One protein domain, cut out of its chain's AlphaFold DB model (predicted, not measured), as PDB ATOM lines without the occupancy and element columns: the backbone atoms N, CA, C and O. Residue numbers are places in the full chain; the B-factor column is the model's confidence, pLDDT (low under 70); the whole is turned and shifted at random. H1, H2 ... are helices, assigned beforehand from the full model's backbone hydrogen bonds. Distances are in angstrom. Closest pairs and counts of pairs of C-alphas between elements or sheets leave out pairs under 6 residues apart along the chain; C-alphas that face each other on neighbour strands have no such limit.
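AT A GLANCE: This is residues 5 to 128 of the 128 residues of the protein "Uncharacterized protein MG269.1" of Mycoplasma genitalium (strain ATCC 33530 / G-37 / NCTC 10195) (UniProt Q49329). Look first at H4, the longest helix: H1 lies side by side with it, running the opposite way, and H5 makes the third corner of a rather open triangle. H7 crosses H1 on the side away from H4, H2 and H6 meet where H1 ends and H4 begins, H3 packs on H5, and residues 43 to 60 run back alongside H4. You will find 124 residues with seven named helices, H1 to H7 in order, and no named strand; the class is all helix. The whole is compact, with a radius of gyration of the C-alphas of 13.4 A and spans of 35 by 33 by 24 A.

HOW THE PARTS SIT: Begin at H4, residues 61 to 79. It touches H1, residues 5 to 18, at a shallow tilt of 7 degrees, opposite ways; the closest C-alphas, Leu 16 and Lys 65, are 6.2 A apart. With H5, residues 85 to 95, they form an up-and-down bundle, each helix running against the one before. H4 and H5 are a helical hairpin: residues 72 to 79 of H4 only just touch H5, closest at the C-alphas of His 79 and Phe 88, 7.1 A apart. Look next at H7, residues 114 to 126, about perpendicular to H1 at 78 degrees; they touch, the C-alphas of Gly 11 and Ala 125 being closest at 4.4 A. H7 also touches H5, with its residues 114 to 118 alone; the closest C-alphas, Ser 90 and Pro 114, are 6.8 A apart. H2, residues 21 to 29, touches H6, residues 98 to 107, at a steep tilt of 54 degrees; the C-alphas of Ile 27 and Phe 98 are closest at 5.7 A. H3, residues 35 to 42, touches H5, with the C-alphas of Asn 37 and Ala 94 closest at 6.1 A. Among the pairs that are apart are H3 and H7. In each of the seven helices every O i to N i+4 pair is within hydrogen-bond range.

IN THESE COORDINATES: Find C-alpha 61 at (45.141, 9.884, -11.958); from there H4 runs 26.3 A to C-alpha 79. H1 starts at C-alpha 5, (37.572, 28.309, -27.351), and is 20.1 A long. H7 covers 18.6 A and ends at C-alpha 126, (47.149, 33.676, -19.942).

THE WHOLE: The C-alphas farthest apart, Thr 22 and Lys 82, are 35.9 A apart. The printed part has no cut. The link from H3 to H4, residues 43 to 60, is long. Mean pLDDT of the printed part is 85.2; residues 32 to 36, 111 to 112 and 128 are under 70.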
ATOM      1  N   VAL A   5      37.715  29.745 -27.613       88.98
ATOM      2  CA  VAL A   5      37.572  28.309 -27.351       88.98
ATOM      3  C   VAL A   5      38.918  27.676 -27.017       88.98
ATOM      4  O   VAL A   5      39.033  27.039 -25.981       88.98
ATOM      5  N   GLN A   6      39.953  27.901 -27.831       89.25
ATOM      6  CA  GLN A   6      41.279  27.329 -27.602       89.25
ATOM      7  C   GLN A   6      41.900  27.808 -26.287       89.25
ATOM      8  O   GLN A   6      42.424  26.989 -25.538       89.25
ATOM      9  N   LYS A   7      41.804  29.104 -25.964       88.14
ATOM     10  CA  LYS A   7      42.307  29.630 -24.684       88.14
ATOM     11  C   LYS A   7      41.587  28.996 -23.497       88.14
ATOM     12  O   LYS A   7      42.235  28.487 -22.593       88.14
ATOM     13  N   TYR A   8      40.257  28.959 -23.535       87.79
ATOM     14  CA  TYR A   8      39.454  28.322 -22.494       87.79
ATOM     15  C   TYR A   8      39.793  26.829 -22.335       87.79
ATOM     16  O   TYR A   8      40.041  26.359 -21.226       87.79
ATOM     17  N   THR A   9      39.881  26.092 -23.443       90.82
ATOM     18  CA  THR A   9      40.272  24.677 -23.447       90.82
ATOM     19  C   THR A   9      41.684  24.475 -22.901       90.82
ATOM     20  O   THR A   9      41.903  23.532 -22.147       90.82
ATOM     21  N   ASN A  10      42.641  25.350 -23.216       91.51
ATOM     22  CA  ASN A  10      43.994  25.270 -22.663       91.51
ATOM     23  C   ASN A  10      44.004  25.489 -21.145       91.51
ATOM     24  O   ASN A  10      44.652  24.723 -20.438       91.51
ATOM     25  N   GLY A  11      43.232  26.451 -20.632       90.52
ATOM     26  CA  GLY A  11      43.059  26.634 -19.188       90.52
ATOM     27  C   GLY A  11      42.459  25.394 -18.520       90.52
ATOM     28  O   GLY A  11      42.902  24.971 -17.453       90.52
ATOM     29  N   PHE A  12      41.488  24.752 -19.171       90.68
ATOM     30  CA  PHE A  12      40.935  23.486 -18.695       90.68
ATOM     31  C   PHE A  12      42.009  22.392 -18.627       90.68
ATOM     32  O   PHE A  12      42.131  21.691 -17.621       90.68
ATOM     33  N   LYS A  13      42.815  22.252 -19.683       92.31
ATOM     34  CA  LYS A  13      43.912  21.277 -19.729       92.31
ATOM     35  C   LYS A  13      44.985  21.558 -18.678       92.31
ATOM     36  O   LYS A  13      45.508  20.614 -18.095       92.31
ATOM     37  N   SER A  14      45.277  22.828 -18.405       91.08
ATOM     38  CA  SER A  14      46.152  23.254 -17.308       91.08
ATOM     39  C   SER A  14      45.662  22.712 -15.964       91.08
ATOM     40  O   SER A  14      46.410  22.026 -15.267       91.08
ATOM     41  N   ILE A  15      44.382  22.927 -15.638       88.76
ATOM     42  CA  ILE A  15      43.771  22.373 -14.425       88.76
ATOM     43  C   ILE A  15      43.861  20.852 -14.406       88.76
ATOM     44  O   ILE A  15      44.324  20.277 -13.426       88.76
ATOM     45  N   LEU A  16      43.488  20.194 -15.505       91.68
ATOM     46  CA  LEU A  16      43.566  18.741 -15.603       91.68
ATOM     47  C   LEU A  16      44.989  18.227 -15.347       91.68
ATOM     48  O   LEU A  16      45.164  17.220 -14.668       91.68
ATOM     49  N   ASN A  17      46.012  18.931 -15.825       92.07
ATOM     50  CA  ASN A  17      47.408  18.576 -15.585       92.07
ATOM     51  C   ASN A  17      47.833  18.767 -14.123       92.07
ATOM     52  O   ASN A  17      48.671  17.994 -13.654       92.07
ATOM     53  N   LYS A  18      47.229  19.714 -13.396       91.44
ATOM     54  CA  LYS A  18      47.478  19.968 -11.967       91.44
ATOM     55  C   LYS A  18      46.773  18.988 -11.026       91.44
ATOM     56  O   LYS A  18      47.154  18.920  -9.868       91.44
ATOM     57  N   VAL A  19      45.802  18.198 -11.500       91.43
ATOM     58  CA  VAL A  19      45.125  17.177 -10.676       91.43
ATOM     59  C   VAL A  19      46.139  16.172 -10.123       91.43
ATOM     60  O   VAL A  19      46.754  15.420 -10.882       91.43
ATOM     61  N   GLU A  20      46.315  16.111  -8.809       92.19
ATOM     62  CA  GLU A  20      47.189  15.131  -8.165       92.19
ATOM     63  C   GLU A  20      46.416  13.884  -7.710       92.19
ATOM     64  O   GLU A  20      45.211  13.739  -7.916       92.19
ATOM     65  N   LYS A  21      47.117  12.915  -7.108       90.62
ATOM     66  CA  LYS A  21      46.502  11.655  -6.659       90.62
ATOM     67  C   LYS A  21      45.439  11.875  -5.571       90.62
ATOM     68  O   LYS A  21      44.448  11.149  -5.546       90.62
ATOM     69  N   THR A  22      45.648  12.847  -4.684       88.91
ATOM     70  CA  THR A  22      44.698  13.254  -3.634       88.91
ATOM     71  C   THR A  22      43.444  13.887  -4.230       88.91
ATOM     72  O   THR A  22      42.330  13.500  -3.877       88.91
ATOM     73  N   ASP A  23      43.620  14.781  -5.200       89.27
ATOM     74  CA  ASP A  23      42.513  15.416  -5.918       89.27
ATOM     75  C   ASP A  23      41.711  14.390  -6.696       89.27
ATOM     76  O   ASP A  23      40.489  14.395  -6.656       89.27
ATOM     77  N   PHE A  24      42.396  13.461  -7.362       90.18
ATOM     78  CA  PHE A  24      41.754  12.377  -8.086       90.18
ATOM     79  C   PHE A  24      40.869  11.514  -7.179       90.18
ATOM     80  O   PHE A  24      39.756  11.170  -7.570       90.18
ATOM     81  N   ALA A  25      41.340  11.169  -5.975       88.86
ATOM     82  CA  ALA A  25      40.536  10.408  -5.022       88.86
ATOM     83  C   ALA A  25      39.252  11.165  -4.649       88.86
ATOM     84  O   ALA A  25      38.173  10.574  -4.676       88.86
ATOM     85  N   THR A  26      39.375  12.470  -4.401       88.97
ATOM     86  CA  THR A  26      38.258  13.367  -4.070       88.97
ATOM     87  C   THR A  26      37.288  13.529  -5.242       88.97
ATOM     88  O   THR A  26      36.087  13.314  -5.096       88.97
ATOM     89  N   ILE A  27      37.807  13.799  -6.443       88.03
ATOM     90  CA  ILE A  27      37.048  13.855  -7.697       88.03
ATOM     91  C   ILE A  27      36.270  12.563  -7.903       88.03
ATOM     92  O   ILE A  27      35.101  12.625  -8.253       88.03
ATOM     93  N   LYS A  28      36.898  11.401  -7.694       84.96
ATOM     94  CA  LYS A  28      36.254  10.102  -7.900       84.96
ATOM     95  C   LYS A  28      35.155   9.838  -6.870       84.96
ATOM     96  O   LYS A  28      34.128   9.278  -7.243       84.96
ATOM     97  N   SER A  29      35.346  10.226  -5.606       84.63
ATOM     98  CA  SER A  29      34.329  10.054  -4.557       84.63
ATOM     99  C   SER A  29      33.155  11.018  -4.694       84.63
ATOM    100  O   SER A  29      32.022  10.648  -4.407       84.63
ATOM    101  N   GLU A  30      33.420  12.244  -5.138       83.40
ATOM    102  CA  GLU A  30      32.413  13.292  -5.323       83.40
ATOM    103  C   GLU A  30      31.863  13.325  -6.750       83.40
ATOM    104  O   GLU A  30      31.075  14.209  -7.089       83.40
ATOM    105  N   PHE A  31      32.262  12.372  -7.600       78.53
ATOM    106  CA  PHE A  31      31.820  12.330  -8.982       78.53
ATOM    107  C   PHE A  31      30.315  12.065  -9.035       78.53
ATOM    108  O   PHE A  31      29.849  10.931  -8.935       78.53
ATOM    109  N   GLN A  32      29.544  13.132  -9.201       67.75
ATOM    110  CA  GLN A  32      28.107  13.080  -9.395       67.75
ATOM    111  C   GLN A  32      27.772  13.787 -10.701       67.75
ATOM    112  O   GLN A  32      28.112  14.955 -10.908       67.75
ATOM    113  N   TYR A  33      27.098  13.076 -11.601       64.11
ATOM    114  CA  TYR A  33      26.469  13.721 -12.743       64.11
ATOM    115  C   TYR A  33      25.280  14.539 -12.242       64.11
ATOM    116  O   TYR A  33      24.369  13.993 -11.619       64.11
ATOM    117  N   ASN A  34      25.246  15.834 -12.551       60.88
ATOM    118  CA  ASN A  34      24.005  16.586 -12.427       60.88
ATOM    119  C   ASN A  34      23.087  16.187 -13.594       60.88
ATOM    120  O   ASN A  34      23.251  16.692 -14.704       60.88
ATOM    121  N   GLN A  35      22.136  15.283 -13.341       63.17
ATOM    122  CA  GLN A  35      21.211  14.783 -14.365       63.17
ATOM    123  C   GLN A  35      20.418  15.905 -15.053       63.17
ATOM    124  O   GLN A  35      20.264  15.863 -16.267       63.17
ATOM    125  N   ALA A  36      19.992  16.946 -14.327       61.66
ATOM    126  CA  ALA A  36      19.230  18.053 -14.913       61.66
ATOM    127  C   ALA A  36      20.062  18.867 -15.920       61.66
ATOM    128  O   ALA A  36      19.576  19.240 -16.988       61.66
ATOM    129  N   ASN A  37      21.343  19.096 -15.613       73.89
ATOM    130  CA  ASN A  37      22.254  19.733 -16.564       73.89
ATOM    131  C   ASN A  37      22.507  18.827 -17.773       73.89
ATOM    132  O   ASN A  37      22.636  19.335 -18.886       73.89
ATOM    133  N   LEU A  38      22.546  17.503 -17.574       77.75
ATOM    134  CA  LEU A  38      22.716  16.549 -18.667       77.75
ATOM    135  C   LEU A  38      21.511  16.523 -19.603       77.75
ATOM    136  O   LEU A  38      21.736  16.661 -20.792       77.75
ATOM    137  N   GLU A  39      20.268  16.452 -19.123       83.47
ATOM    138  CA  GLU A  39      19.077  16.479 -19.998       83.47
ATOM    139  C   GLU A  39      19.060  17.721 -20.905       83.47
ATOM    140  O   GLU A  39      18.787  17.649 -22.109       83.47
ATOM    141  N   TRP A  40      19.419  18.883 -20.346       83.15
ATOM    142  CA  TRP A  40      19.563  20.105 -21.131       83.15
ATOM    143  C   TRP A  40      20.677  19.985 -22.181       83.15
ATOM    144  O   TRP A  40      20.462  20.357 -23.341       83.15
ATOM    145  N   VAL A  41      21.838  19.434 -21.814       84.38
ATOM    146  CA  VAL A  41      22.949  19.207 -22.751       84.38
ATOM    147  C   VAL A  41      22.558  18.188 -23.826       84.38
ATOM    148  O   VAL A  41      22.800  18.453 -24.999       84.38
ATOM    149  N   GLU A  42      21.899  17.079 -23.481       85.35
ATOM    150  CA  GLU A  42      21.423  16.041 -24.409       85.35
ATOM    151  C   GLU A  42      20.508  16.633 -25.481       85.35
ATOM    152  O   GLU A  42      20.616  16.284 -26.657       85.35
ATOM    153  N   SER A  43      19.666  17.605 -25.111       87.42
ATOM    154  CA  SER A  43      18.782  18.294 -26.061       87.42
ATOM    155  C   SER A  43      19.520  19.143 -27.112       87.42
ATOM    156  O   SER A  43      18.925  19.540 -28.119       87.42
ATOM    157  N   LYS A  44      20.802  19.463 -26.887       85.49
ATOM    158  CA  LYS A  44      21.625  20.341 -27.742       85.49
ATOM    159  C   LYS A  44      22.842  19.646 -28.346       85.49
ATOM    160  O   LYS A  44      23.314  20.059 -29.403       85.49
ATOM    161  N   VAL A  45      23.336  18.606 -27.690       88.14
ATOM    162  CA  VAL A  45      24.527  17.833 -28.035       88.14
ATOM    163  C   VAL A  45      24.080  16.385 -28.209       88.14
ATOM    164  O   VAL A  45      24.077  15.596 -27.270       88.14
ATOM    165  N   SER A  46      23.691  16.030 -29.435       86.68
ATOM    166  CA  SER A  46      23.132  14.706 -29.755       86.68
ATOM    167  C   SER A  46      24.080  13.538 -29.464       86.68
ATOM    168  O   SER A  46      23.655  12.394 -29.360       86.68
ATOM    169  N   ASP A  47      25.379  13.814 -29.388       90.83
ATOM    170  CA  ASP A  47      26.455  12.855 -29.167       90.83
ATOM    171  C   ASP A  47      27.070  12.962 -27.760       90.83
ATOM    172  O   ASP A  47      28.209  12.539 -27.556       90.83
ATOM    173  N   LEU A  48      26.319  13.498 -26.784       88.71
ATOM    174  CA  LEU A  48      26.772  13.766 -25.412       88.71
ATOM    175  C   LEU A  48      27.509  12.589 -24.760       88.71
ATOM    176  O   LEU A  48      28.576  12.766 -24.170       88.71
ATOM    177  N   ASN A  49      26.958  11.383 -24.902       88.40
ATOM    178  CA  ASN A  49      27.487  10.163 -24.290       88.40
ATOM    179  C   ASN A  49      28.946   9.861 -24.679       88.40
ATOM    180  O   ASN A  49      29.653   9.189 -23.932       88.40
ATOM    181  N   ASN A  50      29.435  10.397 -25.801       91.13
ATOM    182  CA  ASN A  50      30.831  10.236 -26.215       91.13
ATOM    183  C   ASN A  50      31.816  11.037 -25.343       91.13
ATOM    184  O   ASN A  50      33.010  10.734 -25.331       91.13
ATOM    185  N   TYR A  51      31.331  12.037 -24.603       91.15
ATOM    186  CA  TYR A  51      32.158  12.976 -23.843       91.15
ATOM    187  C   TYR A  51      32.050  12.803 -22.326       91.15
ATOM    188  O   TYR A  51      32.973  13.191 -21.612       91.15
ATOM    189  N   LEU A  52      30.973  12.186 -21.829       87.87
ATOM    190  CA  LEU A  52      30.770  11.954 -20.396       87.87
ATOM    191  C   LEU A  52      31.884  11.095 -19.814       87.87
ATOM    192  O   LEU A  52      32.107   9.983 -20.278       87.87
ATOM    193  N   LEU A  53      32.580  11.572 -18.787       86.84
ATOM    194  CA  LEU A  53      33.575  10.764 -18.080       86.84
ATOM    195  C   LEU A  53      32.899   9.759 -17.161       86.84
ATOM    196  O   LEU A  53      32.181  10.189 -16.272       86.84
ATOM    197  N   ASP A  54      33.156   8.463 -17.331       84.13
ATOM    198  CA  ASP A  54      32.685   7.418 -16.412       84.13
ATOM    199  C   ASP A  54      33.812   7.040 -15.425       84.13
ATOM    200  O   ASP A  54      34.903   6.674 -15.877       84.13
ATOM    201  N   PRO A  55      33.573   7.082 -14.096       83.12
ATOM    202  CA  PRO A  55      34.512   6.621 -13.067       83.12
ATOM    203  C   PRO A  55      35.095   5.216 -13.257       83.12
ATOM    204  O   PRO A  55      36.155   4.917 -12.699       83.12
ATOM    205  N   ASN A  56      34.426   4.355 -14.025       86.43
ATOM    206  CA  ASN A  56      34.889   3.009 -14.357       86.43
ATOM    207  C   ASN A  56      35.919   2.982 -15.495       86.43
ATOM    208  O   ASN A  56      36.606   1.979 -15.672       86.43
ATOM    209  N   GLN A  57      36.053   4.064 -16.270       88.48
ATOM    210  CA  GLN A  57      36.999   4.137 -17.389       88.48
ATOM    211  C   GLN A  57      38.435   4.421 -16.941       88.48
ATOM    212  O   GLN A  57      39.363   4.219 -17.720       88.48
ATOM    213  N   PHE A  58      38.638   4.868 -15.701       90.23
ATOM    214  CA  PHE A  58      39.952   5.222 -15.175       90.23
ATOM    215  C   PHE A  58      40.225   4.588 -13.802       90.23
ATOM    216  O   PHE A  58      39.404   4.606 -12.878       90.23
ATOM    217  N   SER A  59      41.428   4.036 -13.656       90.49
ATOM    218  CA  SER A  59      41.902   3.365 -12.438       90.49
ATOM    219  C   SER A  59      42.725   4.278 -11.533       90.49
ATOM    220  O   SER A  59      42.810   4.050 -10.329       90.49
ATOM    221  N   ASP A  60      43.326   5.312 -12.108       93.61
ATOM    222  CA  ASP A  60      44.311   6.176 -11.468       93.61
ATOM    223  C   ASP A  60      44.300   7.574 -12.099       93.61
ATOM    224  O   ASP A  60      43.660   7.826 -13.121       93.61
ATOM    225  N   VAL A  61      45.047   8.497 -11.491       93.14
ATOM    226  CA  VAL A  61      45.141   9.884 -11.958       93.14
ATOM    227  C   VAL A  61      45.707  10.001 -13.382       93.14
ATOM    228  O   VAL A  61      45.348  10.925 -14.106       93.14
ATOM    229  N   VAL A  62      46.557   9.067 -13.825       95.24
ATOM    230  CA  VAL A  62      47.179   9.112 -15.160       95.24
ATOM    231  C   VAL A  62      46.154   8.756 -16.238       95.24
ATOM    232  O   VAL A  62      45.983   9.503 -17.202       95.24
ATOM    233  N   SER A  63      45.436   7.646 -16.060       94.71
ATOM    234  CA  SER A  63      44.341   7.218 -16.941       94.71
ATOM    235  C   SER A  63      43.196   8.231 -16.954       94.71
ATOM    236  O   SER A  63      42.695   8.561 -18.027       94.71
ATOM    237  N   PHE A  64      42.857   8.806 -15.799       93.77
ATOM    238  CA  PHE A  64      41.887   9.893 -15.688       93.77
ATOM    239  C   PHE A  64      42.279  11.108 -16.537       93.77
ATOM    240  O   PHE A  64      41.505  11.522 -17.401       93.77
ATOM    241  N   LYS A  65      43.501  11.632 -16.360       94.54
ATOM    242  CA  LYS A  65      44.023  12.762 -17.151       94.54
ATOM    243  C   LYS A  65      44.011  12.473 -18.642       94.54
ATOM    244  O   LYS A  65      43.651  13.342 -19.433       94.54
ATOM    245  N   LYS A  66      44.407  11.265 -19.038       95.84
ATOM    246  CA  LYS A  66      44.421  10.857 -20.443       95.84
ATOM    247  C   LYS A  66      43.009  10.876 -21.036       95.84
ATOM    248  O   LYS A  66      42.782  11.562 -22.026       95.84
ATOM    249  N   ILE A  67      42.066  10.179 -20.406       94.15
ATOM    250  CA  ILE A  67      40.696  10.038 -20.919       94.15
ATOM    251  C   ILE A  67      39.965  11.384 -20.909       94.15
ATOM    252  O   ILE A  67      39.288  11.722 -21.877       94.15
ATOM    253  N   ALA A  68      40.125  12.186 -19.854       93.74
ATOM    254  CA  ALA A  68      39.553  13.529 -19.789       93.74
ATOM    255  C   ALA A  68      40.078  14.438 -20.908       93.74
ATOM    256  O   ALA A  68      39.279  15.108 -21.561       93.74
ATOM    257  N   ASN A  69      41.385  14.406 -21.193       94.87
ATOM    258  CA  ASN A  69      41.956  15.140 -22.323       94.87
ATOM    259  C   ASN A  69      41.394  14.657 -23.668       94.87
ATOM    260  O   ASN A  69      40.972  15.480 -24.474       94.87
ATOM    261  N   GLU A  70      41.347  13.342 -23.903       95.77
ATOM    262  CA  GLU A  70      40.832  12.765 -25.153       95.77
ATOM    263  C   GLU A  70      39.372  13.162 -25.410       95.77
ATOM    264  O   GLU A  70      39.019  13.573 -26.518       95.77
ATOM    265  N   LYS A  71      38.520  13.092 -24.381       94.69
ATOM    266  CA  LYS A  71      37.110  13.484 -24.495       94.69
ATOM    267  C   LYS A  71      36.943  14.984 -24.693       94.69
ATOM    268  O   LYS A  71      36.092  15.389 -25.483       94.69
ATOM    269  N   LEU A  72      37.748  15.803 -24.017       94.08
ATOM    270  CA  LEU A  72      37.727  17.251 -24.202       94.08
ATOM    271  C   LEU A  72      38.130  17.619 -25.629       94.08
ATOM    272  O   LEU A  72      37.442  18.407 -26.273       94.08
ATOM    273  N   ASP A  73      39.201  17.020 -26.148       94.79
ATOM    274  CA  ASP A  73      39.663  17.258 -27.515       94.79
ATOM    275  C   ASP A  73      38.630  16.826 -28.550       94.79
ATOM    276  O   ASP A  73      38.374  17.550 -29.517       94.79
ATOM    277  N   LEU A  74      37.978  15.681 -28.329       95.14
ATOM    278  CA  LEU A  74      36.884  15.234 -29.182       95.14
ATOM    279  C   LEU A  74      35.712  16.228 -29.149       95.14
ATOM    280  O   LEU A  74      35.179  16.575 -30.204       95.14
ATOM    281  N   PHE A  75      35.343  16.726 -27.965       93.32
ATOM    282  CA  PHE A  75      34.265  17.704 -27.807       93.32
ATOM    283  C   PHE A  75      34.591  19.023 -28.513       93.32
ATOM    284  O   PHE A  75      33.790  19.522 -29.303       93.32
ATOM    285  N   VAL A  76      35.793  19.561 -28.300       93.01
ATOM    286  CA  VAL A  76      36.282  20.793 -28.941       93.01
ATOM    287  C   VAL A  76      36.278  20.648 -30.459       93.01
ATOM    288  O   VAL A  76      35.778  21.529 -31.159       93.01
ATOM    289  N   LYS A  77      36.774  19.521 -30.981       93.31
ATOM    290  CA  LYS A  77      36.782  19.236 -32.419       93.31
ATOM    291  C   LYS A  77      35.372  19.225 -33.010       93.31
ATOM    292  O   LYS A  77      35.165  19.741 -34.107       93.31
ATOM    293  N   ASN A  78      34.409  18.642 -32.298       92.89
ATOM    294  CA  ASN A  78      33.057  18.451 -32.811       92.89
ATOM    295  C   ASN A  78      32.147  19.668 -32.612       92.89
ATOM    296  O   ASN A  78      31.281  19.889 -33.462       92.89
ATOM    297  N   HIS A  79      32.353  20.457 -31.553       91.08
ATOM    298  CA  HIS A  79      31.423  21.505 -31.111       91.08
ATOM    299  C   HIS A  79      32.039  22.897 -30.948       91.08
ATOM    300  O   HIS A  79      31.301  23.880 -30.971       91.08
ATOM    301  N   GLY A  80      33.368  23.014 -30.868       89.93
ATOM    302  CA  GLY A  80      34.060  24.281 -30.597       89.93
ATOM    303  C   GLY A  80      33.719  25.409 -31.577       89.93
ATOM    304  O   GLY A  80      33.594  26.555 -31.168       89.93
ATOM    305  N   ASN A  81      33.485  25.088 -32.853       89.74
ATOM    306  CA  ASN A  81      33.098  26.073 -33.875       89.74
ATOM    307  C   ASN A  81      31.593  26.073 -34.204       89.74
ATOM    308  O   ASN A  81      31.159  26.857 -35.043       89.74
ATOM    309  N   LYS A  82      30.803  25.169 -33.609       88.77
ATOM    310  CA  LYS A  82      29.366  25.016 -33.913       88.77
ATOM    311  C   LYS A  82      28.469  25.706 -32.895       88.77
ATOM    312  O   LYS A  82      27.323  26.019 -33.204       88.77
ATOM    313  N   LEU A  83      28.979  25.913 -31.687       87.12
ATOM    314  CA  LEU A  83      28.239  26.506 -30.590       87.12
ATOM    315  C   LEU A  83      28.732  27.928 -30.314       87.12
ATOM    316  O   LEU A  83      29.938  28.176 -30.350       87.12
ATOM    317  N   PRO A  84      27.829  28.859 -29.965       88.95
ATOM    318  CA  PRO A  84      28.217  30.085 -29.290       88.95
ATOM    319  C   PRO A  84      29.112  29.780 -28.084       88.95
ATOM    320  O   PRO A  84      28.859  28.831 -27.341       88.95
ATOM    321  N   PHE A  85      30.135  30.605 -27.863       86.02
ATOM    322  CA  PHE A  85      31.146  30.366 -26.828       86.02
ATOM    323  C   PHE A  85      30.551  30.159 -25.420       86.02
ATOM    324  O   PHE A  85      30.990  29.272 -24.691       86.02
ATOM    325  N   PHE A  86      29.508  30.913 -25.056       83.40
ATOM    326  CA  PHE A  86      28.830  30.760 -23.762       83.40
ATOM    327  C   PHE A  86      28.124  29.394 -23.605       83.40
ATOM    328  O   PHE A  86      28.085  28.838 -22.511       83.40
ATOM    329  N   LEU A  87      27.605  28.808 -24.693       86.08
ATOM    330  CA  LEU A  87      27.035  27.454 -24.666       86.08
ATOM    331  C   LEU A  87      28.131  26.394 -24.639       86.08
ATOM    332  O   LEU A  87      28.030  25.430 -23.888       86.08
ATOM    333  N   PHE A  88      29.189  26.585 -25.430       87.83
ATOM    334  CA  PHE A  88      30.335  25.680 -25.448       87.83
ATOM    335  C   PHE A  88      30.933  25.503 -24.046       87.83
ATOM    336  O   PHE A  88      31.122  24.381 -23.588       87.83
ATOM    337  N   THR A  89      31.184  26.611 -23.350       84.19
ATOM    338  CA  THR A  89      31.742  26.619 -21.988       84.19
ATOM    339  C   THR A  89      30.803  25.935 -20.997       84.19
ATOM    340  O   THR A  89      31.237  25.026 -20.289       84.19
ATOM    341  N   SER A  90      29.508  26.265 -21.033       82.11
ATOM    342  CA  SER A  90      28.475  25.615 -20.213       82.11
ATOM    343  C   SER A  90      28.428  24.096 -20.418       82.11
ATOM    344  O   SER A  90      28.348  23.342 -19.451       82.11
ATOM    345  N   PHE A  91      28.529  23.619 -21.663       86.45
ATOM    346  CA  PHE A  91      28.543  22.185 -21.950       86.45
ATOM    347  C   PHE A  91      29.835  21.504 -21.508       86.45
ATOM    348  O   PHE A  91      29.755  20.421 -20.940       86.45
ATOM    349  N   VAL A  92      31.008  22.121 -21.700       86.33
ATOM    350  CA  VAL A  92      32.264  21.578 -21.151       86.33
ATOM    351  C   VAL A  92      32.131  21.396 -19.639       86.33
ATOM    352  O   VAL A  92      32.475  20.344 -19.121       86.33
ATOM    353  N   LEU A  93      31.573  22.368 -18.922       81.85
ATOM    354  CA  LEU A  93      31.416  22.264 -17.470       81.85
ATOM    355  C   LEU A  93      30.406  21.194 -17.056       81.85
ATOM    356  O   LEU A  93      30.664  20.439 -16.121       81.85
ATOM    357  N   ALA A  94      29.284  21.095 -17.770       80.47
ATOM    358  CA  ALA A  94      28.281  20.070 -17.510       80.47
ATOM    359  C   ALA A  94      28.815  18.650 -17.774       80.47
ATOM    360  O   ALA A  94      28.543  17.733 -17.002       80.47
ATOM    361  N   ILE A  95      29.595  18.475 -18.845       82.77
ATOM    362  CA  ILE A  95      30.190  17.192 -19.245       82.77
ATOM    363  C   ILE A  95      31.343  16.803 -18.318       82.77
ATOM    364  O   ILE A  95      31.493  15.636 -17.952       82.77
ATOM    365  N   PHE A  96      32.169  17.778 -17.947       84.19
ATOM    366  CA  PHE A  96      33.395  17.571 -17.192       84.19
ATOM    367  C   PHE A  96      33.284  18.119 -15.764       84.19
ATOM    368  O   PHE A  96      34.112  18.910 -15.315       84.19
ATOM    369  N   SER A  97      32.279  17.643 -15.024       78.76
ATOM    370  CA  SER A  97      31.957  18.089 -13.657       78.76
ATOM    371  C   SER A  97      33.106  17.964 -12.647       78.76
ATOM    372  O   SER A  97      33.122  18.682 -11.647       78.76
ATOM    373  N   PHE A  98      34.103  17.109 -12.917       79.62
ATOM    374  CA  PHE A  98      35.311  17.007 -12.092       79.62
ATOM    375  C   PHE A  98      36.026  18.348 -11.919       79.62
ATOM    376  O   PHE A  98      36.683  18.564 -10.905       79.62
ATOM    377  N   VAL A  99      35.927  19.234 -12.912       78.76
ATOM    378  CA  VAL A  99      36.522  20.563 -12.848       78.76
ATOM    379  C   VAL A  99      35.903  21.368 -11.725       78.76
ATOM    380  O   VAL A  99      36.635  21.962 -10.943       78.76
ATOM    381  N   SER A 100      34.577  21.349 -11.608       77.77
ATOM    382  CA  SER A 100      33.881  22.065 -10.545       77.77
ATOM    383  C   SER A 100      34.303  21.545  -9.174       77.77
ATOM    384  O   SER A 100      34.471  22.335  -8.253       77.77
ATOM    385  N   VAL A 101      34.536  20.232  -9.054       81.84
ATOM    386  CA  VAL A 101      35.094  19.623  -7.840       81.84
ATOM    387  C   VAL A 101      36.503  20.165  -7.589       81.84
ATOM    388  O   VAL A 101      36.727  20.815  -6.574       81.84
ATOM    389  N   TYR A 102      37.437  19.992  -8.530       85.25
ATOM    390  CA  TYR A 102      38.823  20.451  -8.377       85.25
ATOM    391  C   TYR A 102      38.915  21.932  -8.004       85.25
ATOM    392  O   TYR A 102      39.619  22.304  -7.068       85.25
ATOM    393  N   VAL A 103      38.195  22.791  -8.724       81.12
ATOM    394  CA  VAL A 103      38.318  24.234  -8.534       81.12
ATOM    395  C   VAL A 103      37.668  24.681  -7.226       81.12
ATOM    396  O   VAL A 103      38.233  25.533  -6.545       81.12
ATOM    397  N   ARG A 104      36.558  24.062  -6.807       81.77
ATOM    398  CA  ARG A 104      35.986  24.290  -5.473       81.77
ATOM    399  C   ARG A 104      36.984  23.942  -4.368       81.77
ATOM    400  O   ARG A 104      37.124  24.714  -3.429       81.77
ATOM    401  N   HIS A 105      37.692  22.818  -4.496       82.89
ATOM    402  CA  HIS A 105      38.671  22.371  -3.495       82.89
ATOM    403  C   HIS A 105      39.916  23.267  -3.411       82.89
ATOM    404  O   HIS A 105      40.469  23.418  -2.326       82.89
ATOM    405  N   HIS A 106      40.354  23.870  -4.522       85.46
ATOM    406  CA  HIS A 106      41.627  24.613  -4.580       85.46
ATOM    407  C   HIS A 106      41.507  26.137  -4.638       85.46
ATOM    408  O   HIS A 106      42.442  26.831  -4.245       85.46
ATOM    409  N   TYR A 107      40.395  26.670  -5.139       83.14
ATOM    410  CA  TYR A 107      40.237  28.104  -5.410       83.14
ATOM    411  C   TYR A 107      39.049  28.734  -4.683       83.14
ATOM    412  O   TYR A 107      38.855  29.938  -4.821       83.14
ATOM    413  N   ASP A 108      38.267  27.949  -3.930       80.81
ATOM    414  CA  ASP A 108      37.071  28.422  -3.214       80.81
ATOM    415  C   ASP A 108      36.084  29.178  -4.133       80.81
ATOM    416  O   ASP A 108      35.427  30.143  -3.748       80.81
ATOM    417  N   LEU A 109      36.012  28.758  -5.403       76.94
ATOM    418  CA  LEU A 109      35.109  29.331  -6.397       76.94
ATOM    419  C   LEU A 109      33.839  28.490  -6.509       76.94
ATOM    420  O   LEU A 109      33.893  27.273  -6.717       76.94
ATOM    421  N   ASP A 110      32.687  29.158  -6.438       71.46
ATOM    422  CA  ASP A 110      31.400  28.536  -6.715       71.46
ATOM    423  C   ASP A 110      31.101  28.547  -8.221       71.46
ATOM    424  O   ASP A 110      30.958  29.592  -8.854       71.46
ATOM    425  N   PHE A 111      30.969  27.352  -8.795       69.85
ATOM    426  CA  PHE A 111      30.727  27.124 -10.223       69.85
ATOM    427  C   PHE A 111      29.252  27.317 -10.624       69.85
ATOM    428  O   PHE A 111      28.817  26.834 -11.668       69.85
ATOM    429  N   ASN A 112      28.471  28.021  -9.806       68.78
ATOM    430  CA  ASN A 112      27.111  28.431 -10.150       68.78
ATOM    431  C   ASN A 112      27.073  29.663 -11.074       68.78
ATOM    432  O   ASN A 112      26.035  29.912 -11.685       68.78
ATOM    433  N   ASP A 113      28.178  30.406 -11.206       71.75
ATOM    434  CA  ASP A 113      28.315  31.531 -12.138       71.75
ATOM    435  C   ASP A 113      29.173  31.144 -13.364       71.75
ATOM    436  O   ASP A 113      30.401  31.056 -13.257       71.75
ATOM    437  N   PRO A 114      28.567  30.939 -14.551       70.42
ATOM    438  CA  PRO A 114      29.299  30.651 -15.782       70.42
ATOM    439  C   PRO A 114      30.377  31.687 -16.134       70.42
ATOM    440  O   PRO A 114      31.429  31.308 -16.652       70.42
ATOM    441  N   ASP A 115      30.162  32.973 -15.843       76.67
ATOM    442  CA  ASP A 115      31.087  34.045 -16.228       76.67
ATOM    443  C   ASP A 115      32.362  34.033 -15.375       76.67
ATOM    444  O   ASP A 115      33.469  34.244 -15.897       76.67
ATOM    445  N   ALA A 116      32.235  33.717 -14.082       78.96
ATOM    446  CA  ALA A 116      33.372  33.513 -13.187       78.96
ATOM    447  C   ALA A 116      34.256  32.354 -13.667       78.96
ATOM    448  O   ALA A 116      35.482  32.465 -13.699       78.96
ATOM    449  N   ILE A 117      33.640  31.268 -14.133       74.90
ATOM    450  CA  ILE A 117      34.345  30.073 -14.608       74.90
ATOM    451  C   ILE A 117      35.086  30.343 -15.917       74.90
ATOM    452  O   ILE A 117      36.248  29.961 -16.083       74.90
ATOM    453  N   ILE A 118      34.420  31.021 -16.852       79.22
ATOM    454  CA  ILE A 118      35.033  31.452 -18.109       79.22
ATOM    455  C   ILE A 118      36.242  32.337 -17.819       79.22
ATOM    456  O   ILE A 118      37.302  32.138 -18.417       79.22
ATOM    457  N   SER A 119      36.089  33.303 -16.912       83.50
ATOM    458  CA  SER A 119      37.161  34.225 -16.536       83.50
ATOM    459  C   SER A 119      38.324  33.484 -15.885       83.50
ATOM    460  O   SER A 119      39.455  33.665 -16.325       83.50
ATOM    461  N   PHE A 120      38.042  32.567 -14.959       85.87
ATOM    462  CA  PHE A 120      39.033  31.724 -14.295       85.87
ATOM    463  C   PHE A 120      39.877  30.911 -15.288       85.87
ATOM    464  O   PHE A 120      41.105  30.994 -15.290       85.87
ATOM    465  N   PHE A 121      39.236  30.169 -16.197       84.96
ATOM    466  CA  PHE A 121      39.963  29.370 -17.186       84.96
ATOM    467  C   PHE A 121      40.705  30.214 -18.214       84.96
ATOM    468  O   PHE A 121      41.792  29.846 -18.660       84.96
ATOM    469  N   ARG A 122      40.131  31.357 -18.589       82.24
ATOM    470  CA  ARG A 122      40.786  32.311 -19.476       82.24
ATOM    471  C   ARG A 122      42.046  32.883 -18.830       82.24
ATOM    472  O   ARG A 122      43.068  32.950 -19.500       82.24
ATOM    473  N   GLU A 123      41.975  33.298 -17.570       86.63
ATOM    474  CA  GLU A 123      43.112  33.853 -16.829       86.63
ATOM    475  C   GLU A 123      44.204  32.808 -16.626       86.63
ATOM    476  O   GLU A 123      45.361  33.085 -16.930       86.63
ATOM    477  N   LEU A 124      43.843  31.582 -16.242       85.29
ATOM    478  CA  LEU A 124      44.800  30.476 -16.173       85.29
ATOM    479  C   LEU A 124      45.540  30.262 -17.495       85.29
ATOM    480  O   LEU A 124      46.750  30.081 -17.487       85.29
ATOM    481  N   ALA A 125      44.841  30.341 -18.629       82.47
ATOM    482  CA  ALA A 125      45.459  30.194 -19.945       82.47
ATOM    483  C   ALA A 125      46.375  31.361 -20.355       82.47
ATOM    484  O   ALA A 125      47.122  31.228 -21.320       82.47
ATOM    485  N   PHE A 126      46.287  32.516 -19.687       79.62
ATOM    486  CA  PHE A 126      47.149  33.676 -19.942       79.62
ATOM    487  C   PHE A 126      48.344  33.771 -18.988       79.62
ATOM    488  O   PHE A 126      49.274  34.525 -19.272       79.62
ATOM    489  N   HIS A 127      48.301  33.059 -17.863       76.77
ATOM    490  CA  HIS A 127      49.320  33.107 -16.817       76.77
ATOM    491  C   HIS A 127      50.239  31.872 -16.787       76.77
ATOM    492  O   HIS A 127      51.064  31.764 -15.879       76.77
ATOM    493  N   GLU A 128      50.131  30.983 -17.779       60.85
ATOM    494  CA  GLU A 128      51.077  29.888 -18.064       60.85
ATOM    495  C   GLU A 128      51.889  30.162 -19.330       60.85
ATOM    496  O   GLU A 128      53.110  29.885 -19.301       60.85
TER     497      GLU A 128